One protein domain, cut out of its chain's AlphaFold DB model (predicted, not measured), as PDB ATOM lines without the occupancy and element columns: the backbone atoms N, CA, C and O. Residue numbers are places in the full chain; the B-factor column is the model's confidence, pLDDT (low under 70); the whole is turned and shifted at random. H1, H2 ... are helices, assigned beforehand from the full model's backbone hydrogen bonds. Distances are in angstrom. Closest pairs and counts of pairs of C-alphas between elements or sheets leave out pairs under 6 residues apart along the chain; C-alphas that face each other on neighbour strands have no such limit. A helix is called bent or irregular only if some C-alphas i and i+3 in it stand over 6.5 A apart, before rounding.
ATOM      1  N   VAL A  14     -27.818  51.232 -47.004       87.19
ATOM      2  CA  VAL A  14     -29.178  51.063 -47.536       87.19
ATOM      3  C   VAL A  14     -29.465  49.590 -47.820       87.19
ATOM      4  O   VAL A  14     -30.514  49.092 -47.428       87.19
ATOM      5  N   GLY A  15     -28.521  48.865 -48.431       86.88
ATOM      6  CA  GLY A  15     -28.670  47.430 -48.677       86.88
ATOM      7  C   GLY A  15     -28.844  46.621 -47.388       86.88
ATOM      8  O   GLY A  15     -29.677  45.719 -47.337       86.88
ATOM      9  N   PHE A  16     -28.111  46.977 -46.332       90.31
ATOM     10  CA  PHE A  16     -28.242  46.366 -45.013       90.31
ATOM     11  C   PHE A  16     -29.614  46.634 -44.387       90.31
ATOM     12  O   PHE A  16     -30.270  45.690 -43.957       90.31
ATOM     13  N   LEU A  17     -30.076  47.887 -44.377       90.75
ATOM     14  CA  LEU A  17     -31.388  48.242 -43.822       90.75
ATOM     15  C   LEU A  17     -32.533  47.559 -44.578       90.75
ATOM     16  O   LEU A  17     -33.461  47.050 -43.952       90.75
ATOM     17  N   VAL A  18     -32.445  47.484 -45.909       91.00
ATOM     18  CA  VAL A  18     -33.419  46.755 -46.732       91.00
ATOM     19  C   VAL A  18     -33.438  45.271 -46.362       91.00
ATOM     20  O   VAL A  18     -34.516  44.714 -46.172       91.00
ATOM     21  N   ASN A  19     -32.272  44.637 -46.202       91.19
ATOM     22  CA  ASN A  19     -32.201  43.242 -45.762       91.19
ATOM     23  C   ASN A  19     -32.759  43.051 -44.351       91.19
ATOM     24  O   ASN A  19     -33.480  42.088 -44.120       91.19
ATOM     25  N   LEU A  20     -32.461  43.959 -43.420       92.88
ATOM     26  CA  LEU A  20     -32.973  43.901 -42.054       92.88
ATOM     27  C   LEU A  20     -34.506  43.938 -42.035       92.88
ATOM     28  O   LEU A  20     -35.129  43.088 -41.398       92.88
ATOM     29  N   VAL A  21     -35.112  44.883 -42.759       93.69
ATOM     30  CA  VAL A  21     -36.574  44.997 -42.867       93.69
ATOM     31  C   VAL A  21     -37.160  43.765 -43.549       93.69
ATOM     32  O   VAL A  21     -38.092  43.165 -43.020       93.69
ATOM     33  N   PHE A  22     -36.595  43.349 -44.685       93.75
ATOM     34  CA  PHE A  22     -37.072  42.178 -45.417       93.75
ATOM     35  C   PHE A  22     -37.037  40.912 -44.557       93.75
ATOM     36  O   PHE A  22     -38.044  40.215 -44.459       93.75
ATOM     37  N   LEU A  23     -35.907  40.631 -43.900       94.31
ATOM     38  CA  LEU A  23     -35.767  39.466 -43.028       94.31
ATOM     39  C   LEU A  23     -36.757  39.533 -41.863       94.31
ATOM     40  O   LEU A  23     -37.422  38.542 -41.585       94.31
ATOM     41  N   SER A  24     -36.912  40.704 -41.242       94.94
ATOM     42  CA  SER A  24     -37.869  40.894 -40.147       94.94
ATOM     43  C   SER A  24     -39.297  40.564 -40.585       94.94
ATOM     44  O   SER A  24     -39.988  39.821 -39.896       94.94
ATOM     45  N   VAL A  25     -39.725  41.057 -41.752       96.31
ATOM     46  CA  VAL A  25     -41.069  40.798 -42.293       96.31
ATOM     47  C   VAL A  25     -41.253  39.322 -42.647       96.31
ATOM     48  O   VAL A  25     -42.249  38.721 -42.250       96.31
ATOM     49  N   VAL A  26     -40.300  38.725 -43.367       95.88
ATOM     50  CA  VAL A  26     -40.395  37.325 -43.807       95.88
ATOM     51  C   VAL A  26     -40.429  36.377 -42.614       95.88
ATOM     52  O   VAL A  26     -41.312  35.524 -42.538       95.88
ATOM     53  N   PHE A  27     -39.509  36.532 -41.662       96.56
ATOM     54  CA  PHE A  27     -39.432  35.637 -40.510       96.56
ATOM     55  C   PHE A  27     -40.526  35.904 -39.477       96.56
ATOM     56  O   PHE A  27     -41.004  34.946 -38.876       96.56
ATOM     57  N   SER A  28     -41.003  37.144 -39.315       96.38
ATOM     58  CA  SER A  28     -42.220  37.414 -38.533       96.38
ATOM     59  C   SER A  28     -43.425  36.707 -39.159       96.38
ATOM     60  O   SER A  28     -44.084  35.913 -38.491       96.38
ATOM     61  N   GLY A  29     -43.658  36.889 -40.465       96.50
ATOM     62  CA  GLY A  29     -44.776  36.259 -41.172       96.50
ATOM     63  C   GLY A  29     -44.747  34.731 -41.095       96.50
ATOM     64  O   GLY A  29     -45.756  34.114 -40.759       96.50
ATOM     65  N   LEU A  30     -43.583  34.116 -41.332       95.88
ATOM     66  CA  LEU A  30     -43.400  32.671 -41.170       95.88
ATOM     67  C   LEU A  30     -43.697  32.220 -39.738       95.88
ATOM     68  O   LEU A  30     -44.409  31.239 -39.548       95.88
ATOM     69  N   SER A  31     -43.206  32.952 -38.740       96.88
ATOM     70  CA  SER A  31     -43.410  32.609 -37.331       96.88
ATOM     71  C   SER A  31     -44.883  32.683 -36.936       96.88
ATOM     72  O   SER A  31     -45.386  31.752 -36.311       96.88
ATOM     73  N   TRP A  32     -45.602  33.733 -37.343       97.19
ATOM     74  CA  TRP A  32     -47.041  33.869 -37.095       97.19
ATOM     75  C   TRP A  32     -47.856  32.771 -37.775       97.19
ATOM     76  O   TRP A  32     -48.737  32.186 -37.144       97.19
ATOM     77  N   LEU A  33     -47.548  32.455 -39.036       95.75
ATOM     78  CA  LEU A  33     -48.227  31.389 -39.770       95.75
ATOM     79  C   LEU A  33     -47.967  30.020 -39.136       95.75
ATOM     80  O   LEU A  33     -48.909  29.268 -38.899       95.75
ATOM     81  N   SER A  34     -46.706  29.699 -38.836       94.31
ATOM     82  CA  SER A  34     -46.333  28.430 -38.206       94.31
ATOM     83  C   SER A  34     -46.942  28.286 -36.816       94.31
ATOM     84  O   SER A  34     -47.521  27.243 -36.514       94.31
ATOM     85  N   PHE A  35     -46.853  29.326 -35.987       95.06
ATOM     86  CA  PHE A  35     -47.422  29.311 -34.645       95.06
ATOM     87  C   PHE A  35     -48.942  29.173 -34.699       95.06
ATOM     88  O   PHE A  35     -49.477  28.239 -34.117       95.06
ATOM     89  N   GLY A  36     -49.626  30.016 -35.478       92.44
ATOM     90  CA  GLY A  36     -51.082  29.968 -35.606       92.44
ATOM     91  C   GLY A  36     -51.591  28.634 -36.155       92.44
ATOM     92  O   GLY A  36     -52.589  28.104 -35.668       92.44
ATOM     93  N   TYR A  37     -50.883  28.039 -37.117       92.50
ATOM     94  CA  TYR A  37     -51.227  26.716 -37.634       92.50
ATOM     95  C   TYR A  37     -51.103  25.623 -36.561       92.50
ATOM     96  O   TYR A  37     -51.992  24.779 -36.437       92.50
ATOM     97  N   MET A  38     -50.038  25.667 -35.753       92.38
ATOM     98  CA  MET A  38     -49.780  24.695 -34.685       92.38
ATOM     99  C   MET A  38     -50.674  24.880 -33.455       92.38
ATOM    100  O   MET A  38     -50.980  23.899 -32.789       92.38
ATOM    101  N   THR A  39     -51.106  26.103 -33.138       89.69
ATOM    102  CA  THR A  39     -51.906  26.380 -31.931       89.69
ATOM    103  C   THR A  39     -53.405  26.470 -32.184       89.69
ATOM    104  O   THR A  39     -54.175  26.397 -31.232       89.69
ATOM    105  N   HIS A  40     -53.843  26.607 -33.438       86.88
ATOM    106  CA  HIS A  40     -55.268  26.679 -33.775       86.88
ATOM    107  C   HIS A  40     -55.687  25.585 -34.754       86.88
ATOM    108  O   HIS A  40     -56.507  24.739 -34.408       86.88
ATOM    109  N   THR A  41     -55.115  25.564 -35.959       88.62
ATOM    110  CA  THR A  41     -55.618  24.715 -37.050       88.62
ATOM    111  C   THR A  41     -55.440  23.223 -36.776       88.62
ATOM    112  O   THR A  41     -56.382  22.448 -36.942       88.62
ATOM    113  N   LEU A  42     -54.248  22.801 -36.343       88.69
ATOM    114  CA  LEU A  42     -53.971  21.388 -36.075       88.69
ATOM    115  C   LEU A  42     -54.694  20.850 -34.829       88.69
ATOM    116  O   LEU A  42     -55.311  19.784 -34.936       88.69
ATOM    117  N   PRO A  43     -54.705  21.557 -33.677       90.25
ATOM    118  CA  PRO A  43     -55.487  21.126 -32.526       90.25
ATOM    119  C   PRO A  43     -56.973  20.988 -32.856       90.25
ATOM    120  O   PRO A  43     -57.591  20.012 -32.446       90.25
ATOM    121  N   GLN A  44     -57.544  21.895 -33.655       87.94
ATOM    122  CA  GLN A  44     -58.973  21.870 -33.974       87.94
ATOM    123  C   GLN A  44     -59.403  20.591 -34.708       87.94
ATOM    124  O   GLN A  44     -60.458  20.038 -34.398       87.94
ATOM    125  N   GLY A  45     -58.579  20.080 -35.628       85.31
ATOM    126  CA  GLY A  45     -58.847  18.802 -36.295       85.31
ATOM    127  C   GLY A  45     -58.813  17.610 -35.330       85.31
ATOM    128  O   GLY A  45     -59.679  16.739 -35.394       85.31
ATOM    129  N   ALA A  46     -57.851  17.594 -34.402       84.69
ATOM    130  CA  ALA A  46     -57.745  16.549 -33.384       84.69
ATOM    131  C   ALA A  46     -58.920  16.586 -32.392       84.69
ATOM    132  O   ALA A  46     -59.497  15.544 -32.090       84.69
ATOM    133  N   ILE A  47     -59.324  17.787 -31.963       88.06
ATOM    134  CA  ILE A  47     -60.464  18.004 -31.064       88.06
ATOM    135  C   ILE A  47     -61.745  17.453 -31.687       88.06
ATOM    136  O   ILE A  47     -62.442  16.659 -31.061       88.06
ATOM    137  N   GLN A  48     -62.030  17.808 -32.943       88.00
ATOM    138  CA  GLN A  48     -63.237  17.345 -33.631       88.00
ATOM    139  C   GLN A  48     -63.269  15.824 -33.794       88.00
ATOM    140  O   GLN A  48     -64.321  15.211 -33.621       88.00
ATOM    141  N   ALA A  49     -62.134  15.202 -34.121       88.38
ATOM    142  CA  ALA A  49     -62.055  13.752 -34.269       88.38
ATOM    143  C   ALA A  49     -62.296  13.025 -32.935       88.38
ATOM    144  O   ALA A  49     -63.035  12.039 -32.887       88.38
ATOM    145  N   GLU A  50     -61.710  13.522 -31.844       87.81
ATOM    146  CA  GLU A  50     -61.862  12.931 -30.514       87.81
ATOM    147  C   GLU A  50     -63.277  13.149 -29.952       87.81
ATOM    148  O   GLU A  50     -63.892  12.205 -29.454       87.81
ATOM    149  N   GLU A  51     -63.860  14.335 -30.131       88.38
ATOM    150  CA  GLU A  51     -65.256  14.613 -29.773       88.38
ATOM    151  C   GLU A  51     -66.244  13.732 -30.532       88.38
ATOM    152  O   GLU A  51     -67.196  13.224 -29.940       88.38
ATOM    153  N   GLN A  52     -66.021  13.511 -31.830       90.69
ATOM    154  CA  GLN A  52     -66.849  12.602 -32.621       90.69
ATOM    155  C   GLN A  52     -66.750  11.165 -32.103       90.69
ATOM    156  O   GLN A  52     -67.773  10.487 -32.001       90.69
ATOM    157  N   ALA A  53     -65.553  10.710 -31.722       92.12
ATOM    158  CA  ALA A  53     -65.362   9.384 -31.146       92.12
ATOM    159  C   ALA A  53     -66.053   9.240 -29.775       92.12
ATOM    160  O   ALA A  53     -66.697   8.221 -29.510       92.12
ATOM    161  N   ILE A  54     -65.974  10.265 -28.917       90.75
ATOM    162  CA  ILE A  54     -66.668  10.305 -27.620       90.75
ATOM    163  C   ILE A  54     -68.187  10.303 -27.829       90.75
ATOM    164  O   ILE A  54     -68.892   9.504 -27.206       90.75
ATOM    165  N   ALA A  55     -68.687  11.142 -28.739       91.31
ATOM    166  CA  ALA A  55     -70.106  11.244 -29.054       91.31
ATOM    167  C   ALA A  55     -70.667   9.926 -29.596       91.31
ATOM    168  O   ALA A  55     -71.694   9.463 -29.103       91.31
ATOM    169  N   GLN A  56     -69.980   9.291 -30.552       91.88
ATOM    170  CA  GLN A  56     -70.386   7.996 -31.108       91.88
ATOM    171  C   GLN A  56     -70.405   6.912 -30.034       91.88
ATOM    172  O   GLN A  56     -71.406   6.216 -29.876       91.88
ATOM    173  N   LYS A  57     -69.353   6.817 -29.214       93.19
ATOM    174  CA  LYS A  57     -69.283   5.823 -28.139       93.19
ATOM    175  C   LYS A  57     -70.417   5.992 -27.123       93.19
ATOM    176  O   LYS A  57     -71.016   5.003 -26.700       93.19
ATOM    177  N   ALA A  58     -70.716   7.226 -26.720       92.12
ATOM    178  CA  ALA A  58     -71.795   7.519 -25.781       92.12
ATOM    179  C   ALA A  58     -73.185   7.293 -26.403       92.12
ATOM    180  O   ALA A  58     -74.062   6.731 -25.745       92.12
ATOM    181  N   GLN A  59     -73.366   7.657 -27.676       92.19
ATOM    182  CA  GLN A  59     -74.581   7.383 -28.441       92.19
ATOM    183  C   GLN A  59     -74.836   5.874 -28.544       92.19
ATOM    184  O   GLN A  59     -75.923   5.414 -28.196       92.19
ATOM    185  N   ASP A  60     -73.845   5.087 -28.958       92.50
ATOM    186  CA  ASP A  60     -73.988   3.639 -29.123       92.50
ATOM    187  C   ASP A  60     -74.308   2.952 -27.794       92.50
ATOM    188  O   ASP A  60     -75.169   2.071 -27.725       92.50
ATOM    189  N   GLN A  61     -73.670   3.388 -26.703       92.25
ATOM    190  CA  GLN A  61     -73.983   2.899 -25.361       92.25
ATOM    191  C   GLN A  61     -75.407   3.255 -24.924       92.25
ATOM    192  O   GLN A  61     -76.097   2.403 -24.360       92.25
ATOM    193  N   ALA A  62     -75.864   4.485 -25.173       90.12
ATOM    194  CA  ALA A  62     -77.216   4.924 -24.833       90.12
ATOM    195  C   ALA A  62     -78.274   4.162 -25.645       90.12
ATOM    196  O   ALA A  62     -79.229   3.633 -25.074       90.12
ATOM    197  N   PHE A  63     -78.056   4.010 -26.952       89.75
ATOM    198  CA  PHE A  63     -78.940   3.263 -27.841       89.75
ATOM    199  C   PHE A  63     -78.997   1.773 -27.475       89.75
ATOM    200  O   PHE A  63     -80.080   1.194 -27.372       89.75
ATOM    201  N   THR A  64     -77.847   1.155 -27.188       91.00
ATOM    202  CA  THR A  64     -77.774  -0.253 -26.763       91.00
ATOM    203  C   THR A  64     -78.510  -0.473 -25.443       91.00
ATOM    204  O   THR A  64     -79.247  -1.451 -25.302       91.00
ATOM    205  N   LYS A  65     -78.375   0.455 -24.485       89.44
ATOM    206  CA  LYS A  65     -79.129   0.422 -23.222       89.44
ATOM    207  C   LYS A  65     -80.633   0.566 -23.451       89.44
ATOM    208  O   LYS A  65     -81.391  -0.218 -22.885       89.44
ATOM    209  N   ALA A  66     -81.068   1.504 -24.294       86.56
ATOM    210  CA  ALA A  66     -82.483   1.696 -24.617       86.56
ATOM    211  C   ALA A  66     -83.089   0.449 -25.286       86.56
ATOM    212  O   ALA A  66     -84.155  -0.023 -24.886       86.56
ATOM    213  N   LYS A  67     -82.364  -0.156 -26.235       86.56
ATOM    214  CA  LYS A  67     -82.763  -1.404 -26.901       86.56
ATOM    215  C   LYS A  67     -82.847  -2.580 -25.924       86.56
ATOM    216  O   LYS A  67     -83.797  -3.359 -25.974       86.56
ATOM    217  N   ALA A  68     -81.890  -2.698 -25.001       87.94
ATOM    218  CA  ALA A  68     -81.902  -3.729 -23.964       87.94
ATOM    219  C   ALA A  68     -83.025  -3.530 -22.929       87.94
ATOM    220  O   ALA A  68     -83.553  -4.513 -22.409       87.94
ATOM    221  N   ALA A  69     -83.412  -2.286 -22.634       84.12
ATOM    222  CA  ALA A  69     -84.517  -1.970 -21.730       84.12
ATOM    223  C   ALA A  69     -85.894  -2.270 -22.350       84.12
ATOM    224  O   ALA A  69     -86.832  -2.617 -21.635       84.12
ATOM    225  N   ALA A  70     -86.011  -2.195 -23.678       83.06
ATOM    226  CA  ALA A  70     -87.269  -2.400 -24.386       83.06
ATOM    227  C   ALA A  70     -87.739  -3.866 -24.474       83.06
ATOM    228  O   ALA A  70     -88.862  -4.071 -24.922       83.06
ATOM    229  N   LYS A  71     -86.930  -4.867 -24.062       71.12
ATOM    230  CA  LYS A  71     -87.213  -6.332 -24.017       71.12
ATOM    231  C   LYS A  71     -88.673  -6.733 -24.344       71.12
ATOM    232  O   LYS A  71     -89.482  -6.958 -23.447       71.12
ATOM    233  N   GLY A  72     -88.997  -6.856 -25.637       62.88
ATOM    234  CA  GLY A  72     -90.285  -7.375 -26.125       62.88
ATOM    235  C   GLY A  72     -91.436  -6.366 -26.297       62.88
ATOM    236  O   GLY A  72     -92.535  -6.783 -26.648       62.88
ATOM    237  N   LYS A  73     -91.216  -5.063 -26.084       70.00
ATOM    238  CA  LYS A  73     -92.181  -3.982 -26.367       70.00
ATOM    239  C   LYS A  73     -91.878  -3.295 -27.702       70.00
ATOM    240  O   LYS A  73     -90.761  -3.385 -28.209       70.00
ATOM    241  N   VAL A  74     -92.870  -2.583 -28.252       71.88
ATOM    242  CA  VAL A  74     -92.697  -1.720 -29.434       71.88
ATOM    243  C   VAL A  74     -91.592  -0.705 -29.130       71.88
ATOM    244  O   VAL A  74     -91.748   0.146 -28.257       71.88
ATOM    245  N   PHE A  75     -90.456  -0.845 -29.810       81.19
ATOM    246  CA  PHE A  75     -89.297   0.029 -29.670       81.19
ATOM    247  C   PHE A  75     -89.332   1.074 -30.780       81.19
ATOM    248  O   PHE A  75     -89.248   0.725 -31.958       81.19
ATOM    249  N   ASP A  76     -89.455   2.346 -30.408       84.00
ATOM    250  CA  ASP A  76     -89.303   3.444 -31.359       84.00
ATOM    251  C   ASP A  76     -87.815   3.740 -31.565       84.00
ATOM    252  O   ASP A  76     -87.181   4.499 -30.827       84.00
ATOM    253  N   GLU A  77     -87.262   3.115 -32.598       84.31
ATOM    254  CA  GLU A  77     -85.865   3.262 -32.986       84.31
ATOM    255  C   GLU A  77     -85.496   4.711 -33.334       84.31
ATOM    256  O   GLU A  77     -84.380   5.139 -33.044       84.31
ATOM    257  N   LYS A  78     -86.428   5.503 -33.888       86.38
ATOM    258  CA  LYS A  78     -86.161   6.907 -34.229       86.38
ATOM    259  C   LYS A  78     -86.061   7.773 -32.979       86.38
ATOM    260  O   LYS A  78     -85.126   8.568 -32.885       86.38
ATOM    261  N   SER A  79     -86.978   7.604 -32.025       85.44
ATOM    262  CA  SER A  79     -86.931   8.339 -30.754       85.44
ATOM    263  C   SER A  79     -85.702   7.951 -29.930       85.44
ATOM    264  O   SER A  79     -84.971   8.821 -29.460       85.44
ATOM    265  N   ALA A  80     -85.398   6.653 -29.831       84.75
ATOM    266  CA  ALA A  80     -84.230   6.170 -29.097       84.75
ATOM    267  C   ALA A  80     -82.904   6.645 -29.714       84.75
ATOM    268  O   ALA A  80     -81.957   6.960 -28.995       84.75
ATOM    269  N   LEU A  81     -82.826   6.733 -31.045       88.50
ATOM    270  CA  LEU A  81     -81.656   7.273 -31.737       88.50
ATOM    271  C   LEU A  81     -81.533   8.792 -31.541       88.50
ATOM    272  O   LEU A  81     -80.420   9.292 -31.387       88.50
ATOM    273  N   ALA A  82     -82.648   9.529 -31.502       90.12
ATOM    274  CA  ALA A  82     -82.645  10.961 -31.204       90.12
ATOM    275  C   ALA A  82     -82.161  11.251 -29.772       90.12
ATOM    276  O   ALA A  82     -81.295  12.107 -29.582       90.12
ATOM    277  N   GLU A  83     -82.641  10.497 -28.781       86.50
ATOM    278  CA  GLU A  83     -82.176  10.599 -27.392       86.50
ATOM    279  C   GLU A  83     -80.705  10.190 -27.251       86.50
ATOM    280  O   GLU A  83     -79.918  10.900 -26.623       86.50
ATOM    281  N   ALA A  84     -80.291   9.095 -27.893       86.50
ATOM    282  CA  ALA A  84     -78.901   8.650 -27.880       86.50
ATOM    283  C   ALA A  84     -77.949   9.686 -28.500       86.50
ATOM    284  O   ALA A  84     -76.857   9.907 -27.977       86.50
ATOM    285  N   LYS A  85     -78.367  10.371 -29.574       89.06
ATOM    286  CA  LYS A  85     -77.607  11.487 -30.157       89.06
ATOM    287  C   LYS A  85     -77.439  12.645 -29.175       89.06
ATOM    288  O   LYS A  85     -76.344  13.189 -29.082       89.06
ATOM    289  N   GLN A  86     -78.480  13.001 -28.420       91.88
ATOM    290  CA  GLN A  86     -78.386  14.049 -27.396       91.88
ATOM    291  C   GLN A  86     -77.413  13.664 -26.272       91.88
ATOM    292  O   GLN A  86     -76.607  14.487 -25.845       91.88
ATOM    293  N   VAL A  87     -77.418  12.394 -25.848       89.75
ATOM    294  CA  VAL A  87     -76.440  11.871 -24.878       89.75
ATOM    295  C   VAL A  87     -75.014  11.931 -25.437       89.75
ATOM    296  O   VAL A  87     -74.097  12.325 -24.718       89.75
ATOM    297  N   GLY A  88     -74.827  11.595 -26.716       88.50
ATOM    298  CA  GLY A  88     -73.543  11.718 -27.410       88.50
ATOM    299  C   GLY A  88     -73.009  13.152 -27.428       88.50
ATOM    300  O   GLY A  88     -71.866  13.390 -27.041       88.50
ATOM    301  N   LEU A  89     -73.853  14.119 -27.801       91.00
ATOM    302  CA  LEU A  89     -73.496  15.542 -27.812       91.00
ATOM    303  C   LEU A  89     -73.162  16.066 -26.409       91.00
ATOM    304  O   LEU A  89     -72.176  16.781 -26.238       91.00
ATOM    305  N   ALA A  90     -73.938  15.680 -25.394       91.62
ATOM    306  CA  ALA A  90     -73.682  16.075 -24.012       91.62
ATOM    307  C   ALA A  90     -72.365  15.490 -23.467       91.62
ATOM    308  O   ALA A  90     -71.654  16.165 -22.724       91.62
ATOM    309  N   ALA A  91     -72.020  14.254 -23.845       88.88
ATOM    310  CA  ALA A  91     -70.758  13.627 -23.461       88.88
ATOM    311  C   ALA A  91     -69.549  14.325 -24.106       88.88
ATOM    312  O   ALA A  91     -68.591  14.635 -23.403       88.88
ATOM    313  N   ALA A  92     -69.620  14.636 -25.406       87.69
ATOM    314  CA  ALA A  92     -68.569  15.386 -26.095       87.69
ATOM    315  C   ALA A  92     -68.384  16.792 -25.500       87.69
ATOM    316  O   ALA A  92     -67.262  17.197 -25.215       87.69
ATOM    317  N   ALA A  93     -69.479  17.504 -25.212       90.69
ATOM    318  CA  ALA A  93     -69.417  18.824 -24.581       90.69
ATOM    319  C   ALA A  93     -68.789  18.785 -23.178       90.69
ATOM    320  O   ALA A  93     -68.070  19.706 -22.796       90.69
ATOM    321  N   LYS A  94     -69.038  17.717 -22.410       92.38
ATOM    322  CA  LYS A  94     -68.473  17.546 -21.066       92.38
ATOM    323  C   LYS A  94     -66.952  17.363 -21.086       92.38
ATOM    324  O   LYS A  94     -66.283  17.858 -20.183       92.38
ATOM    325  N   ASP A  95     -66.428  16.675 -22.096       89.19
ATOM    326  CA  ASP A  95     -64.993  16.396 -22.220       89.19
ATOM    327  C   ASP A  95     -64.250  17.412 -23.114       89.19
ATOM    328  O   ASP A  95     -63.020  17.382 -23.169       89.19
ATOM    329  N   HIS A  96     -64.964  18.366 -23.730       88.06
ATOM    330  CA  HIS A  96     -64.426  19.372 -24.656       88.06
ATOM    331  C   HIS A  96     -63.159  20.066 -24.143       88.06
ATOM    332  O   HIS A  96     -62.135  20.056 -24.820       88.06
ATOM    333  N   GLU A  97     -63.186  20.652 -22.940       88.25
ATOM    334  CA  GLU A  97     -62.026  21.384 -22.405       88.25
ATOM    335  C   GLU A  97     -60.807  20.481 -22.200       88.25
ATOM    336  O   GLU A  97     -59.674  20.890 -22.450       88.25
ATOM    337  N   LYS A  98     -61.033  19.232 -21.780       88.31
ATOM    338  CA  LYS A  98     -59.967  18.254 -21.562       88.31
ATOM    339  C   LYS A  98     -59.346  17.824 -22.889       88.31
ATOM    340  O   LYS A  98     -58.122  17.803 -23.006       88.31
ATOM    341  N   THR A  99     -60.180  17.509 -23.875       86.12
ATOM    342  CA  THR A  99     -59.760  17.156 -25.234       86.12
ATOM    343  C   THR A  99     -59.037  18.326 -25.900       86.12
ATOM    344  O   THR A  99     -57.957  18.146 -26.462       86.12
ATOM    345  N   LYS A 100     -59.549  19.552 -25.741       88.50
ATOM    346  CA  LYS A 100     -58.896  20.782 -26.193       88.50
ATOM    347  C   LYS A 100     -57.512  20.951 -25.582       88.50
ATOM    348  O   LYS A 100     -56.539  21.082 -26.319       88.50
ATOM    349  N   HIS A 101     -57.404  20.880 -24.257       88.12
ATOM    350  CA  HIS A 101     -56.121  21.013 -23.574       88.12
ATOM    351  C   HIS A 101     -55.132  19.920 -24.005       88.12
ATOM    352  O   HIS A 101     -53.943  20.185 -24.167       88.12
ATOM    353  N   HIS A 102     -55.590  18.678 -24.187       87.94
ATOM    354  CA  HIS A 102     -54.721  17.585 -24.619       87.94
ATOM    355  C   HIS A 102     -54.208  17.791 -26.050       87.94
ATOM    356  O   HIS A 102     -53.012  17.638 -26.302       87.94
ATOM    357  N   ALA A 103     -55.089  18.204 -26.962       87.56
ATOM    358  CA  ALA A 103     -54.731  18.513 -28.340       87.56
ATOM    359  C   ALA A 103     -53.757  19.699 -28.425       87.56
ATOM    360  O   ALA A 103     -52.750  19.617 -29.125       87.56
ATOM    361  N   GLU A 104     -54.003  20.782 -27.685       87.31
ATOM    362  CA  GLU A 104     -53.100  21.938 -27.627       87.31
ATOM    363  C   GLU A 104     -51.728  21.557 -27.043       87.31
ATOM    364  O   GLU A 104     -50.690  21.911 -27.606       87.31
ATOM    365  N   ALA A 105     -51.704  20.764 -25.965       87.50
ATOM    366  CA  ALA A 105     -50.467  20.296 -25.341       87.50
ATOM    367  C   ALA A 105     -49.625  19.401 -26.266       87.50
ATOM    368  O   ALA A 105     -48.397  19.420 -26.180       87.50
ATOM    369  N   LEU A 106     -50.264  18.644 -27.164       89.62
ATOM    370  CA  LEU A 106     -49.570  17.802 -28.137       89.62
ATOM    371  C   LEU A 106     -48.790  18.636 -29.166       89.62
ATOM    372  O   LEU A 106     -47.675  18.271 -29.539       89.62
ATOM    373  N   TRP A 107     -49.358  19.759 -29.612       89.69
ATOM    374  CA  TRP A 107     -48.776  20.588 -30.674       89.69
ATOM    375  C   TRP A 107     -47.876  21.719 -30.164       89.69
ATOM    376  O   TRP A 107     -47.003  22.183 -30.902       89.69
ATOM    377  N   ALA A 108     -48.015  22.128 -28.901       88.44
ATOM    378  CA  ALA A 108     -47.220  23.205 -28.312       88.44
ATOM    379  C   ALA A 108     -45.686  23.024 -28.450       88.44
ATOM    380  O   ALA A 108     -45.018  23.986 -28.842       88.44
ATOM    381  N   PRO A 109     -45.089  21.830 -28.229       91.94
ATOM    382  CA  PRO A 109     -43.649  21.637 -28.422       91.94
ATOM    383  C   PRO A 109     -43.203  21.867 -29.871       91.94
ATOM    384  O   PRO A 109     -42.136  22.432 -30.108       91.94
ATOM    385  N   PHE A 110     -44.029  21.475 -30.846       92.06
ATOM    386  CA  PHE A 110     -43.743  21.672 -32.268       92.06
ATOM    387  C   PHE A 110     -43.851  23.140 -32.671       92.06
ATOM    388  O   PHE A 110     -43.015  23.619 -33.436       92.06
ATOM    389  N   ALA A 111     -44.823  23.872 -32.113       93.81
ATOM    390  CA  ALA A 111     -44.916  25.316 -32.291       93.81
ATOM    391  C   ALA A 111     -43.613  25.995 -31.841       93.81
ATOM    392  O   ALA A 111     -42.984  26.701 -32.624       93.81
ATOM    393  N   ILE A 112     -43.153  25.704 -30.618       95.06
ATOM    394  CA  ILE A 112     -41.907  26.259 -30.066       95.06
ATOM    395  C   ILE A 112     -40.699  25.860 -30.922       95.06
ATOM    396  O   ILE A 112     -39.865  26.705 -31.239       95.06
ATOM    397  N   PHE A 113     -40.611  24.595 -31.337       96.00
ATOM    398  CA  PHE A 113     -39.526  24.107 -32.188       96.00
ATOM    399  C   PHE A 113     -39.422  24.881 -33.511       96.00
ATOM    400  O   PHE A 113     -38.326  25.285 -33.902       96.00
ATOM    401  N   LEU A 114     -40.550  25.153 -34.175       96.38
ATOM    402  CA  LEU A 114     -40.562  25.949 -35.405       96.38
ATOM    403  C   LEU A 114     -40.137  27.402 -35.166       96.38
ATOM    404  O   LEU A 114     -39.422  27.963 -35.998       96.38
ATOM    405  N   LEU A 115     -40.499  27.998 -34.026       97.50
ATOM    406  CA  LEU A 115     -40.031  29.338 -33.660       97.50
ATOM    407  C   LEU A 115     -38.519  29.371 -33.400       97.50
ATOM    408  O   LEU A 115     -37.848  30.311 -33.826       97.50
ATOM    409  N   ILE A 116     -37.957  28.332 -32.770       97.50
ATOM    410  CA  ILE A 116     -36.502  28.189 -32.591       97.50
ATOM    411  C   ILE A 116     -35.804  28.117 -33.951       97.50
ATOM    412  O   ILE A 116     -34.833  28.836 -34.182       97.50
ATOM    413  N   ILE A 117     -36.310  27.289 -34.870       97.19
ATOM    414  CA  ILE A 117     -35.766  27.184 -36.229       97.19
ATOM    415  C   ILE A 117     -35.827  28.540 -36.939       97.19
ATOM    416  O   ILE A 117     -34.823  28.988 -37.492       97.19
ATOM    417  N   SER A 118     -36.979  29.210 -36.886       96.69
ATOM    418  CA  SER A 118     -37.174  30.544 -37.456       96.69
ATOM    419  C   SER A 118     -36.141  31.540 -36.916       96.69
ATOM    420  O   SER A 118     -35.467  32.216 -37.696       96.69
ATOM    421  N   ALA A 119     -35.923  31.556 -35.597       97.38
ATOM    422  CA  ALA A 119     -34.928  32.406 -34.950       97.38
ATOM    423  C   ALA A 119     -33.496  32.097 -35.419       97.38
ATOM    424  O   ALA A 119     -32.749  33.025 -35.721       97.38
ATOM    425  N   ILE A 120     -33.118  30.816 -35.518       97.44
ATOM    426  CA  ILE A 120     -31.780  30.395 -35.968       97.44
ATOM    427  C   ILE A 120     -31.531  30.831 -37.413       97.44
ATOM    428  O   ILE A 120     -30.491  31.422 -37.707       97.44
ATOM    429  N   PHE A 121     -32.476  30.568 -38.321       96.19
ATOM    430  CA  PHE A 121     -32.324  30.960 -39.722       96.19
ATOM    431  C   PHE A 121     -32.282  32.478 -39.872       96.19
ATOM    432  O   PHE A 121     -31.397  32.993 -40.559       96.19
ATOM    433  N   PHE A 122     -33.172  33.206 -39.194       96.62
ATOM    434  CA  PHE A 122     -33.154  34.663 -39.215       96.62
ATOM    435  C   PHE A 122     -31.819  35.205 -38.686       96.62
ATOM    436  O   PHE A 122     -31.140  35.958 -39.389       96.62
ATOM    437  N   ALA A 123     -31.386  34.776 -37.499       96.62
ATOM    438  CA  ALA A 123     -30.117  35.200 -36.920       96.62
ATOM    439  C   ALA A 123     -28.937  34.881 -37.849       96.62
ATOM    440  O   ALA A 123     -28.056  35.722 -38.022       96.62
ATOM    441  N   GLY A 124     -28.940  33.715 -38.502       94.94
ATOM    442  CA  GLY A 124     -27.929  33.318 -39.481       94.94
ATOM    443  C   GLY A 124     -27.868  34.250 -40.695       94.94
ATOM    444  O   GLY A 124     -26.806  34.792 -41.005       94.94
ATOM    445  N   PHE A 125     -29.000  34.509 -41.357       94.25
ATOM    446  CA  PHE A 125     -29.040  35.425 -42.505       94.25
ATOM    447  C   PHE A 125     -28.686  36.865 -42.116       94.25
ATOM    448  O   PHE A 125     -27.978  37.553 -42.858       94.25
ATOM    449  N   LEU A 126     -29.141  37.319 -40.947       94.25
ATOM    450  CA  LEU A 126     -28.827  38.653 -40.447       94.25
ATOM    451  C   LEU A 126     -27.340  38.786 -40.088       94.25
ATOM    452  O   LEU A 126     -26.730  39.807 -40.400       94.25
ATOM    453  N   SER A 127     -26.737  37.740 -39.518       93.88
ATOM    454  CA  SER A 127     -25.297  37.665 -39.230       93.88
ATOM    455  C   SER A 127     -24.455  37.787 -40.503       93.88
ATOM    456  O   SER A 127     -23.496  38.553 -40.543       93.88
ATOM    457  N   ILE A 128     -24.859  37.129 -41.595       91.88
ATOM    458  CA  ILE A 128     -24.202  37.264 -42.908       91.88
ATOM    459  C   ILE A 128     -24.279  38.712 -43.416       91.88
ATOM    460  O   ILE A 128     -23.279  39.270 -43.873       91.88
ATOM    461  N   ALA A 129     -25.454  39.345 -43.327       90.94
ATOM    462  CA  ALA A 129     -25.626  40.740 -43.736       90.94
ATOM    463  C   ALA A 129     -24.776  41.699 -42.883       90.94
ATOM    464  O   ALA A 129     -24.155  42.619 -43.419       90.94
ATOM    465  N   LEU A 130     -24.705  41.455 -41.573       91.69
ATOM    466  CA  LEU A 130     -23.865  42.195 -40.633       91.69
ATOM    467  C   LEU A 130     -22.381  42.045 -40.942       91.69
ATOM    468  O   LEU A 130     -21.674  43.047 -40.974       91.69
ATOM    469  N   GLN A 131     -21.916  40.827 -41.209       91.00
ATOM    470  CA  GLN A 131     -20.520  40.564 -41.534       91.00
ATOM    471  C   GLN A 131     -20.107  41.291 -42.817       91.00
ATOM    472  O   GLN A 131     -19.085  41.971 -42.842       91.00
ATOM    473  N   ARG A 132     -20.938  41.236 -43.866       89.38
ATOM    474  CA  ARG A 132     -20.696  41.973 -45.120       89.38
ATOM    475  C   ARG A 132     -20.653  43.484 -44.904       89.38
ATOM    476  O   ARG A 132     -19.781  44.166 -45.439       89.38
ATOM    477  N   ARG A 133     -21.572  44.010 -44.086       89.31
ATOM    478  CA  ARG A 133     -21.599  45.433 -43.728       89.31
ATOM    479  C   ARG A 133     -20.359  45.834 -42.929       89.31
ATOM    480  O   ARG A 133     -19.790  46.889 -43.194       89.31
ATOM    481  N   ALA A 134     -19.944  45.007 -41.977       88.44
ATOM    482  CA  ALA A 134     -18.765  45.238 -41.154       88.44
ATOM    483  C   ALA A 134     -17.472  45.235 -41.974       88.44
ATOM    484  O   ALA A 134     -16.628  46.104 -41.750       88.44
ATOM    485  N   ASN A 135     -17.361  44.319 -42.943       86.31
ATOM    486  CA  ASN A 135     -16.244  44.255 -43.884       86.31
ATOM    487  C   ASN A 135     -16.139  45.560 -44.694       86.31
ATOM    488  O   ASN A 135     -15.072  46.156 -44.764       86.31
ATOM    489  N   GLU A 136     -17.257  46.075 -45.221       84.75
ATOM    490  CA  GLU A 136     -17.277  47.370 -45.929       84.75
ATOM    491  C   GLU A 136     -16.971  48.570 -45.013       84.75
ATOM    492  O   GLU A 136     -16.465  49.601 -45.451       84.75
ATOM    493  N   ALA A 137     -17.295  48.466 -43.727       83.69
ATOM    494  CA  ALA A 137     -17.028  49.505 -42.736       83.69
ATOM    495  C   ALA A 137     -15.639  49.401 -42.077       83.69
ATOM    496  O   ALA A 137     -15.366  50.197 -41.173       83.69
ATOM    497  N   ALA A 138     -14.812  48.422 -42.472       83.69
ATOM    498  CA  ALA A 138     -13.521  48.093 -41.861       83.69
ATOM    499  C   ALA A 138     -13.576  48.028 -40.316       83.69
ATOM    500  O   ALA A 138     -12.736  48.592 -39.613       83.69
ATOM    501  N   LYS A 139     -14.620  47.399 -39.754       83.81
ATOM    502  CA  LYS A 139     -14.800  47.315 -38.292       83.81
ATOM    503  C   LYS A 139     -13.997  46.175 -37.677       83.81
ATOM    504  O   LYS A 139     -13.841  45.112 -38.266       83.81
ATOM    505  N   ASN A 140     -13.534  46.397 -36.447       86.75
ATOM    506  CA  ASN A 140     -12.808  45.392 -35.679       86.75
ATOM    507  C   ASN A 140     -13.707  44.211 -35.257       86.75
ATOM    508  O   ASN A 140     -14.933  44.327 -35.182       86.75
ATOM    509  N   GLY A 141     -13.078  43.079 -34.928       84.56
ATOM    510  CA  GLY A 141     -13.785  41.847 -34.568       84.56
ATOM    511  C   GLY A 141     -14.671  41.955 -33.320       84.56
ATOM    512  O   GLY A 141     -15.699  41.289 -33.249       84.56
ATOM    513  N   LEU A 142     -14.335  42.828 -32.363       88.56
ATOM    514  CA  LEU A 142     -15.131  43.014 -31.145       88.56
ATOM    515  C   LEU A 142     -16.497  43.647 -31.445       88.56
ATOM    516  O   LEU A 142     -17.520  43.161 -30.967       88.56
ATOM    517  N   LEU A 143     -16.532  44.703 -32.263       87.56
ATOM    518  CA  LEU A 143     -17.790  45.333 -32.672       87.56
ATOM    519  C   LEU A 143     -18.648  44.369 -33.489       87.56
ATOM    520  O   LEU A 143     -19.864  44.320 -33.304       87.56
ATOM    521  N   VAL A 144     -18.012  43.571 -34.349       89.50
ATOM    522  CA  VAL A 144     -18.680  42.515 -35.114       89.50
ATOM    523  C   VAL A 144     -19.328  41.497 -34.185       89.50
ATOM    524  O   VAL A 144     -20.511  41.210 -34.346       89.50
ATOM    525  N   PHE A 145     -18.605  41.001 -33.182       92.56
ATOM    526  CA  PHE A 145     -19.145  40.062 -32.199       92.56
ATOM    527  C   PHE A 145     -20.367  40.628 -31.455       92.56
ATOM    528  O   PHE A 145     -21.403  39.970 -31.376       92.56
ATOM    529  N   ILE A 146     -20.285  41.876 -30.981       93.38
ATOM    530  CA  ILE A 146     -21.398  42.544 -30.288       93.38
ATOM    531  C   ILE A 146     -22.625  42.676 -31.202       93.38
ATOM    532  O   ILE A 146     -23.748  42.399 -30.778       93.38
ATOM    533  N   ALA A 147     -22.427  43.043 -32.467       93.56
ATOM    534  CA  ALA A 147     -23.526  43.152 -33.419       93.56
ATOM    535  C   ALA A 147     -24.182  41.798 -33.718       93.56
ATOM    536  O   ALA A 147     -25.394  41.748 -33.906       93.56
ATOM    537  N   HIS A 148     -23.418  40.700 -33.714       95.31
ATOM    538  CA  HIS A 148     -23.985  39.355 -33.825       95.31
ATOM    539  C   HIS A 148     -24.860  39.025 -32.613       95.31
ATOM    540  O   HIS A 148     -25.983  38.568 -32.799       95.31
ATOM    541  N   LEU A 149     -24.428  39.329 -31.384       95.94
ATOM    542  CA  LEU A 149     -25.298  39.180 -30.206       95.94
ATOM    543  C   LEU A 149     -26.593  39.993 -30.357       95.94
ATOM    544  O   LEU A 149     -27.676  39.499 -30.045       95.94
ATOM    545  N   GLY A 150     -26.490  41.205 -30.910       95.50
ATOM    546  CA  GLY A 150     -27.648  42.025 -31.252       95.50
ATOM    547  C   GLY A 150     -28.574  41.378 -32.286       95.50
ATOM    548  O   GLY A 150     -29.792  41.383 -32.114       95.50
ATOM    549  N   ALA A 151     -28.002  40.770 -33.327       95.56
ATOM    550  CA  ALA A 151     -28.729  40.036 -34.362       95.56
ATOM    551  C   ALA A 151     -29.526  38.875 -33.785       95.56
ATOM    552  O   ALA A 151     -30.694  38.712 -34.123       95.56
ATOM    553  N   TRP A 152     -28.905  38.099 -32.899       97.12
ATOM    554  CA  TRP A 152     -29.556  36.988 -32.217       97.12
ATOM    555  C   TRP A 152     -30.685  37.479 -31.312       97.12
ATOM    556  O   TRP A 152     -31.799  36.980 -31.427       97.12
ATOM    557  N   ALA A 153     -30.449  38.504 -30.489       96.62
ATOM    558  CA  ALA A 153     -31.489  39.072 -29.628       96.62
ATOM    559  C   ALA A 153     -32.701  39.583 -30.430       96.62
ATOM    560  O   ALA A 153     -33.848  39.292 -30.084       96.62
ATOM    561  N   LEU A 154     -32.451  40.293 -31.535       96.81
ATOM    562  CA  LEU A 154     -33.499  40.797 -32.418       96.81
ATOM    563  C   LEU A 154     -34.246  39.665 -33.131       96.81
ATOM    564  O   LEU A 154     -35.477  39.650 -33.138       96.81
ATOM    565  N   ALA A 155     -33.513  38.717 -33.716       97.25
ATOM    566  CA  ALA A 155     -34.088  37.593 -34.441       97.25
ATOM    567  C   ALA A 155     -34.942  36.709 -33.530       97.25
ATOM    568  O   ALA A 155     -36.049  36.334 -33.912       97.25
ATOM    569  N   THR A 156     -34.472  36.429 -32.312       96.81
ATOM    570  CA  THR A 156     -35.242  35.692 -31.308       96.81
ATOM    571  C   THR A 156     -36.505  36.448 -30.921       96.81
ATOM    572  O   THR A 156     -37.573  35.845 -30.926       96.81
ATOM    573  N   PHE A 157     -36.424  37.753 -30.636       97.12
ATOM    574  CA  PHE A 157     -37.611  38.540 -30.288       97.12
ATOM    575  C   PHE A 157     -38.666  38.516 -31.403       97.12
ATOM    576  O   PHE A 157     -39.833  38.250 -31.129       97.12
ATOM    577  N   ILE A 158     -38.258  38.741 -32.655       96.62
ATOM    578  CA  ILE A 158     -39.175  38.765 -33.801       96.62
ATOM    579  C   ILE A 158     -39.759  37.377 -34.076       96.62
ATOM    580  O   ILE A 158     -40.961  37.252 -34.291       96.62
ATOM    581  N   ALA A 159     -38.938  36.325 -34.052       97.31
ATOM    582  CA  ALA A 159     -39.424  34.969 -34.279       97.31
ATOM    583  C   ALA A 159     -40.387  34.511 -33.172       97.31
ATOM    584  O   ALA A 159     -41.371  33.837 -33.450       97.31
ATOM    585  N   PHE A 160     -40.147  34.902 -31.918       97.25
ATOM    586  CA  PHE A 160     -41.016  34.547 -30.793       97.25
ATOM    587  C   PHE A 160     -42.186  35.506 -30.571       97.25
ATOM    588  O   PHE A 160     -43.024  35.234 -29.714       97.25
ATOM    589  N   GLU A 161     -42.301  36.588 -31.340       96.38
ATOM    590  CA  GLU A 161     -43.404  37.545 -31.246       96.38
ATOM    591  C   GLU A 161     -44.805  36.895 -31.182       96.38
ATOM    592  O   GLU A 161     -45.563  37.277 -30.286       96.38
ATOM    593  N   PRO A 162     -45.181  35.912 -32.032       96.25
ATOM    594  CA  PRO A 162     -46.492  35.265 -31.933       96.25
ATOM    595  C   PRO A 162     -46.714  34.558 -30.591       96.25
ATOM    596  O   PRO A 162     -47.769  34.721 -29.981       96.25
ATOM    597  N   PHE A 163     -45.710  33.836 -30.084       95.06
ATOM    598  CA  PHE A 163     -45.773  33.186 -28.771       95.06
ATOM    599  C   PHE A 163     -45.882  34.219 -27.646       95.06
ATOM    600  O   PHE A 163     -46.747  34.126 -26.777       95.06
ATOM    601  N   LEU A 164     -45.036  35.249 -27.680       95.69
ATOM    602  CA  LEU A 164     -45.054  36.322 -26.692       95.69
ATOM    603  C   LEU A 164     -46.401  37.050 -26.688       95.69
ATOM    604  O   LEU A 164     -46.919  37.357 -25.617       95.69
ATOM    605  N   SER A 165     -46.992  37.278 -27.858       95.31
ATOM    606  CA  SER A 165     -48.286  37.950 -27.998       95.31
ATOM    607  C   SER A 165     -49.422  37.078 -27.486       95.31
ATOM    608  O   SER A 165     -50.262  37.560 -26.730       95.31
ATOM    609  N   HIS A 166     -49.393  35.784 -27.809       92.62
ATOM    610  CA  HIS A 166     -50.352  34.805 -27.305       92.62
ATOM    611  C   HIS A 166     -50.363  34.730 -25.769       92.62
ATOM    612  O   HIS A 166     -51.421  34.582 -25.166       92.62
ATOM    613  N   HIS A 167     -49.205  34.906 -25.128       92.38
ATOM    614  CA  HIS A 167     -49.068  34.875 -23.669       92.38
ATOM    615  C   HIS A 167     -49.064  36.260 -22.991       92.38
ATOM    616  O   HIS A 167     -48.841  36.346 -21.785       92.38
ATOM    617  N   GLY A 168     -49.287  37.356 -23.726       93.56
ATOM    618  CA  GLY A 168     -49.281  38.716 -23.163       93.56
ATOM    619  C   GLY A 168     -47.905  39.211 -22.685       93.56
ATOM    620  O   GLY A 168     -47.811  40.136 -21.880       93.56
ATOM    621  N   LEU A 169     -46.824  38.610 -23.182       93.75
ATOM    622  CA  LEU A 169     -45.438  38.843 -22.773       93.75
ATOM    623  C   LEU A 169     -44.673  39.810 -23.694       93.75
ATOM    624  O   LEU A 169     -43.568  40.231 -23.345       93.75
ATOM    625  N   THR A 170     -45.235  40.205 -24.842       92.25
ATOM    626  CA  THR A 170     -44.538  41.011 -25.868       92.25
ATOM    627  C   THR A 170     -43.945  42.299 -25.312       92.25
ATOM    628  O   THR A 170     -42.803  42.641 -25.613       92.25
ATOM    629  N   ARG A 171     -44.674  43.003 -24.435       90.88
ATOM    630  CA  ARG A 171     -44.183  44.248 -23.828       90.88
ATOM    631  C   ARG A 171     -42.976  44.005 -22.923       90.88
ATOM    632  O   ARG A 171     -42.008  44.754 -23.015       90.88
ATOM    633  N   ALA A 172     -43.020  42.963 -22.094       91.75
ATOM    634  CA  ALA A 172     -41.928  42.618 -21.184       91.75
ATOM    635  C   ALA A 172     -40.650  42.245 -21.952       91.75
ATOM    636  O   ALA A 172     -39.555  42.642 -21.566       91.75
ATOM    637  N   TRP A 173     -40.802  41.553 -23.083       92.44
ATOM    638  CA  TRP A 173     -39.682  41.092 -23.903       92.44
ATOM    639  C   TRP A 173     -39.250  42.064 -25.002       92.44
ATOM    640  O   TRP A 173     -38.194  41.864 -25.599       92.44
ATOM    641  N   SER A 174     -39.990  43.153 -25.230       91.38
ATOM    642  CA  SER A 174     -39.627  44.192 -26.208       91.38
ATOM    643  C   SER A 174     -38.231  44.775 -25.975       91.38
ATOM    644  O   SER A 174     -37.539  45.122 -26.931       91.38
ATOM    645  N   VAL A 175     -37.770  44.795 -24.718       91.81
ATOM    646  CA  VAL A 175     -36.409  45.208 -24.353       91.81
ATOM    647  C   VAL A 175     -35.338  44.384 -25.072       91.81
ATOM    648  O   VAL A 175     -34.321  44.949 -25.460       91.81
ATOM    649  N   ALA A 176     -35.569  43.091 -25.327       88.56
ATOM    650  CA  ALA A 176     -34.635  42.247 -26.068       88.56
ATOM    651  C   ALA A 176     -34.541  42.672 -27.542       88.56
ATOM    652  O   ALA A 176     -33.442  42.769 -28.084       88.56
ATOM    653  N   GLY A 177     -35.676  43.010 -28.166       90.75
ATOM    654  CA  GLY A 177     -35.715  43.548 -29.527       90.75
ATOM    655  C   GLY A 177     -35.011  44.904 -29.640       90.75
ATOM    656  O   GLY A 177     -34.170  45.098 -30.519       90.75
ATOM    657  N   PHE A 178     -35.289  45.829 -28.715       92.62
ATOM    658  CA  PHE A 178     -34.640  47.144 -28.689       92.62
ATOM    659  C   PHE A 178     -33.142  47.058 -28.388       92.62
ATOM    660  O   PHE A 178     -32.350  47.716 -29.060       92.62
ATOM    661  N   ALA A 179     -32.740  46.225 -27.423       92.69
ATOM    662  CA  ALA A 179     -31.334  45.958 -27.142       92.69
ATOM    663  C   ALA A 179     -30.644  45.360 -28.374       92.69
ATOM    664  O   ALA A 179     -29.570  45.820 -28.753       92.69
ATOM    665  N   GLY A 180     -31.293  44.414 -29.058       93.44
ATOM    666  CA  GLY A 180     -30.798  43.840 -30.305       93.44
ATOM    667  C   GLY A 180     -30.502  44.898 -31.370       93.44
ATOM    668  O   GLY A 180     -29.393  44.958 -31.900       93.44
ATOM    669  N   LEU A 181     -31.458  45.799 -31.620       93.56
ATOM    670  CA  LEU A 181     -31.281  46.920 -32.551       93.56
ATOM    671  C   LEU A 181     -30.154  47.871 -32.123       93.56
ATOM    672  O   LEU A 181     -29.348  48.277 -32.960       93.56
ATOM    673  N   ALA A 182     -30.072  48.204 -30.833       94.81
ATOM    674  CA  ALA A 182     -29.042  49.095 -30.306       94.81
ATOM    675  C   ALA A 182     -27.626  48.525 -30.502       94.81
ATOM    676  O   ALA A 182     -26.713  49.263 -30.868       94.81
ATOM    677  N   LEU A 183     -27.453  47.212 -30.327       94.38
ATOM    678  CA  LEU A 183     -26.168  46.529 -30.513       94.38
ATOM    679  C   LEU A 183     -25.757  46.414 -31.992       94.38
ATOM    680  O   LEU A 183     -24.567  46.397 -32.302       94.38
ATOM    681  N   ILE A 184     -26.722  46.376 -32.915       93.12
ATOM    682  CA  ILE A 184     -26.483  46.355 -34.370       93.12
ATOM    683  C   ILE A 184     -26.112  47.745 -34.910       93.12
ATOM    684  O   ILE A 184     -25.362  47.868 -35.888       93.12
ATOM    685  N   LEU A 185     -26.635  48.802 -34.282       90.12
ATOM    686  CA  LEU A 185     -26.573  50.173 -34.779       90.12
ATOM    687  C   LEU A 185     -25.157  50.643 -35.172       90.12
ATOM    688  O   LEU A 185     -25.030  51.184 -36.274       90.12
ATOM    689  N   PRO A 186     -24.085  50.402 -34.385       86.62
ATOM    690  CA  PRO A 186     -22.738  50.872 -34.719       86.62
ATOM    691  C   PRO A 186     -22.207  50.351 -36.060       86.62
ATOM    692  O   PRO A 186     -21.432  51.041 -36.724       86.62
ATOM    693  N   ILE A 187     -22.627  49.154 -36.481       86.06
ATOM    694  CA  ILE A 187     -22.267  48.574 -37.783       86.06
ATOM    695  C   ILE A 187     -23.217  49.073 -38.873       86.06
ATOM    696  O   ILE A 187     -22.776  49.414 -39.974       86.06
ATOM    697  N   ALA A 188     -24.509  49.179 -38.558       84.44
ATOM    698  CA  ALA A 188     -25.526  49.626 -39.503       84.44
ATOM    699  C   ALA A 188     -25.256  51.046 -40.033       84.44
ATOM    700  O   ALA A 188     -25.376  51.280 -41.236       84.44
ATOM    701  N   ILE A 189     -24.846  51.979 -39.164       84.12
ATOM    702  CA  ILE A 189     -24.701  53.406 -39.515       84.12
ATOM    703  C   ILE A 189     -23.280  53.835 -39.877       84.12
ATOM    704  O   ILE A 189     -23.092  54.974 -40.305       84.12
ATOM    705  N   ALA A 190     -22.285  52.959 -39.709       79.75
ATOM    706  CA  ALA A 190     -20.891  53.296 -39.984       79.75
ATOM    707  C   ALA A 190     -20.702  53.865 -41.408       79.75
ATOM    708  O   ALA A 190     -21.510  53.623 -42.305       79.75
TER     709      ALA A 190
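Overview. This is residues 14 to 190 of the 200 residues of an uncharacterized protein of Verrucomicrobia bacterium (UniProt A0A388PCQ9). Bent helices H1 and H2 make a rod, side by side; H3 and H4 fold back along one half, where H1a, H2b, H3 and H4 form an up-and-down bundle. The printed part, 177 residues, is all helix, extended, radius of gyration of the C-alphas 27.1 A, spans 96 by 25 by 20 A.

Arrangement. H2, residues 77 to 136, and H1, 14 to 69, each one helix by hydrogen bonds, are bent: C-alphas 94 and 97 are 7.6 A apart, 39 and 42 6.8 A. Arms H2b, 97 to 136, and H1a, 14 to 39, touch, opposite ways, closest C-alphas Ala 111 and Phe 35, 5.3 A. H3, 141 to 166, and H4, 170 to 188, form a hairpin, closest C-alphas 150 and 180, 3.8 A. Within hydrogen-bond range are 34 of 36 O i to N i+4 pairs in H2b, 20 of 22 in H3, 10 of 15 in H4.

Along the chain. C-alpha 14 is at (-29.178, 51.063, -47.536), C-alpha 188 at (-25.526, 49.626, -39.503).

Size, cuts and confidence. The printed part has no cut; residue 72 is under pLDDT 70.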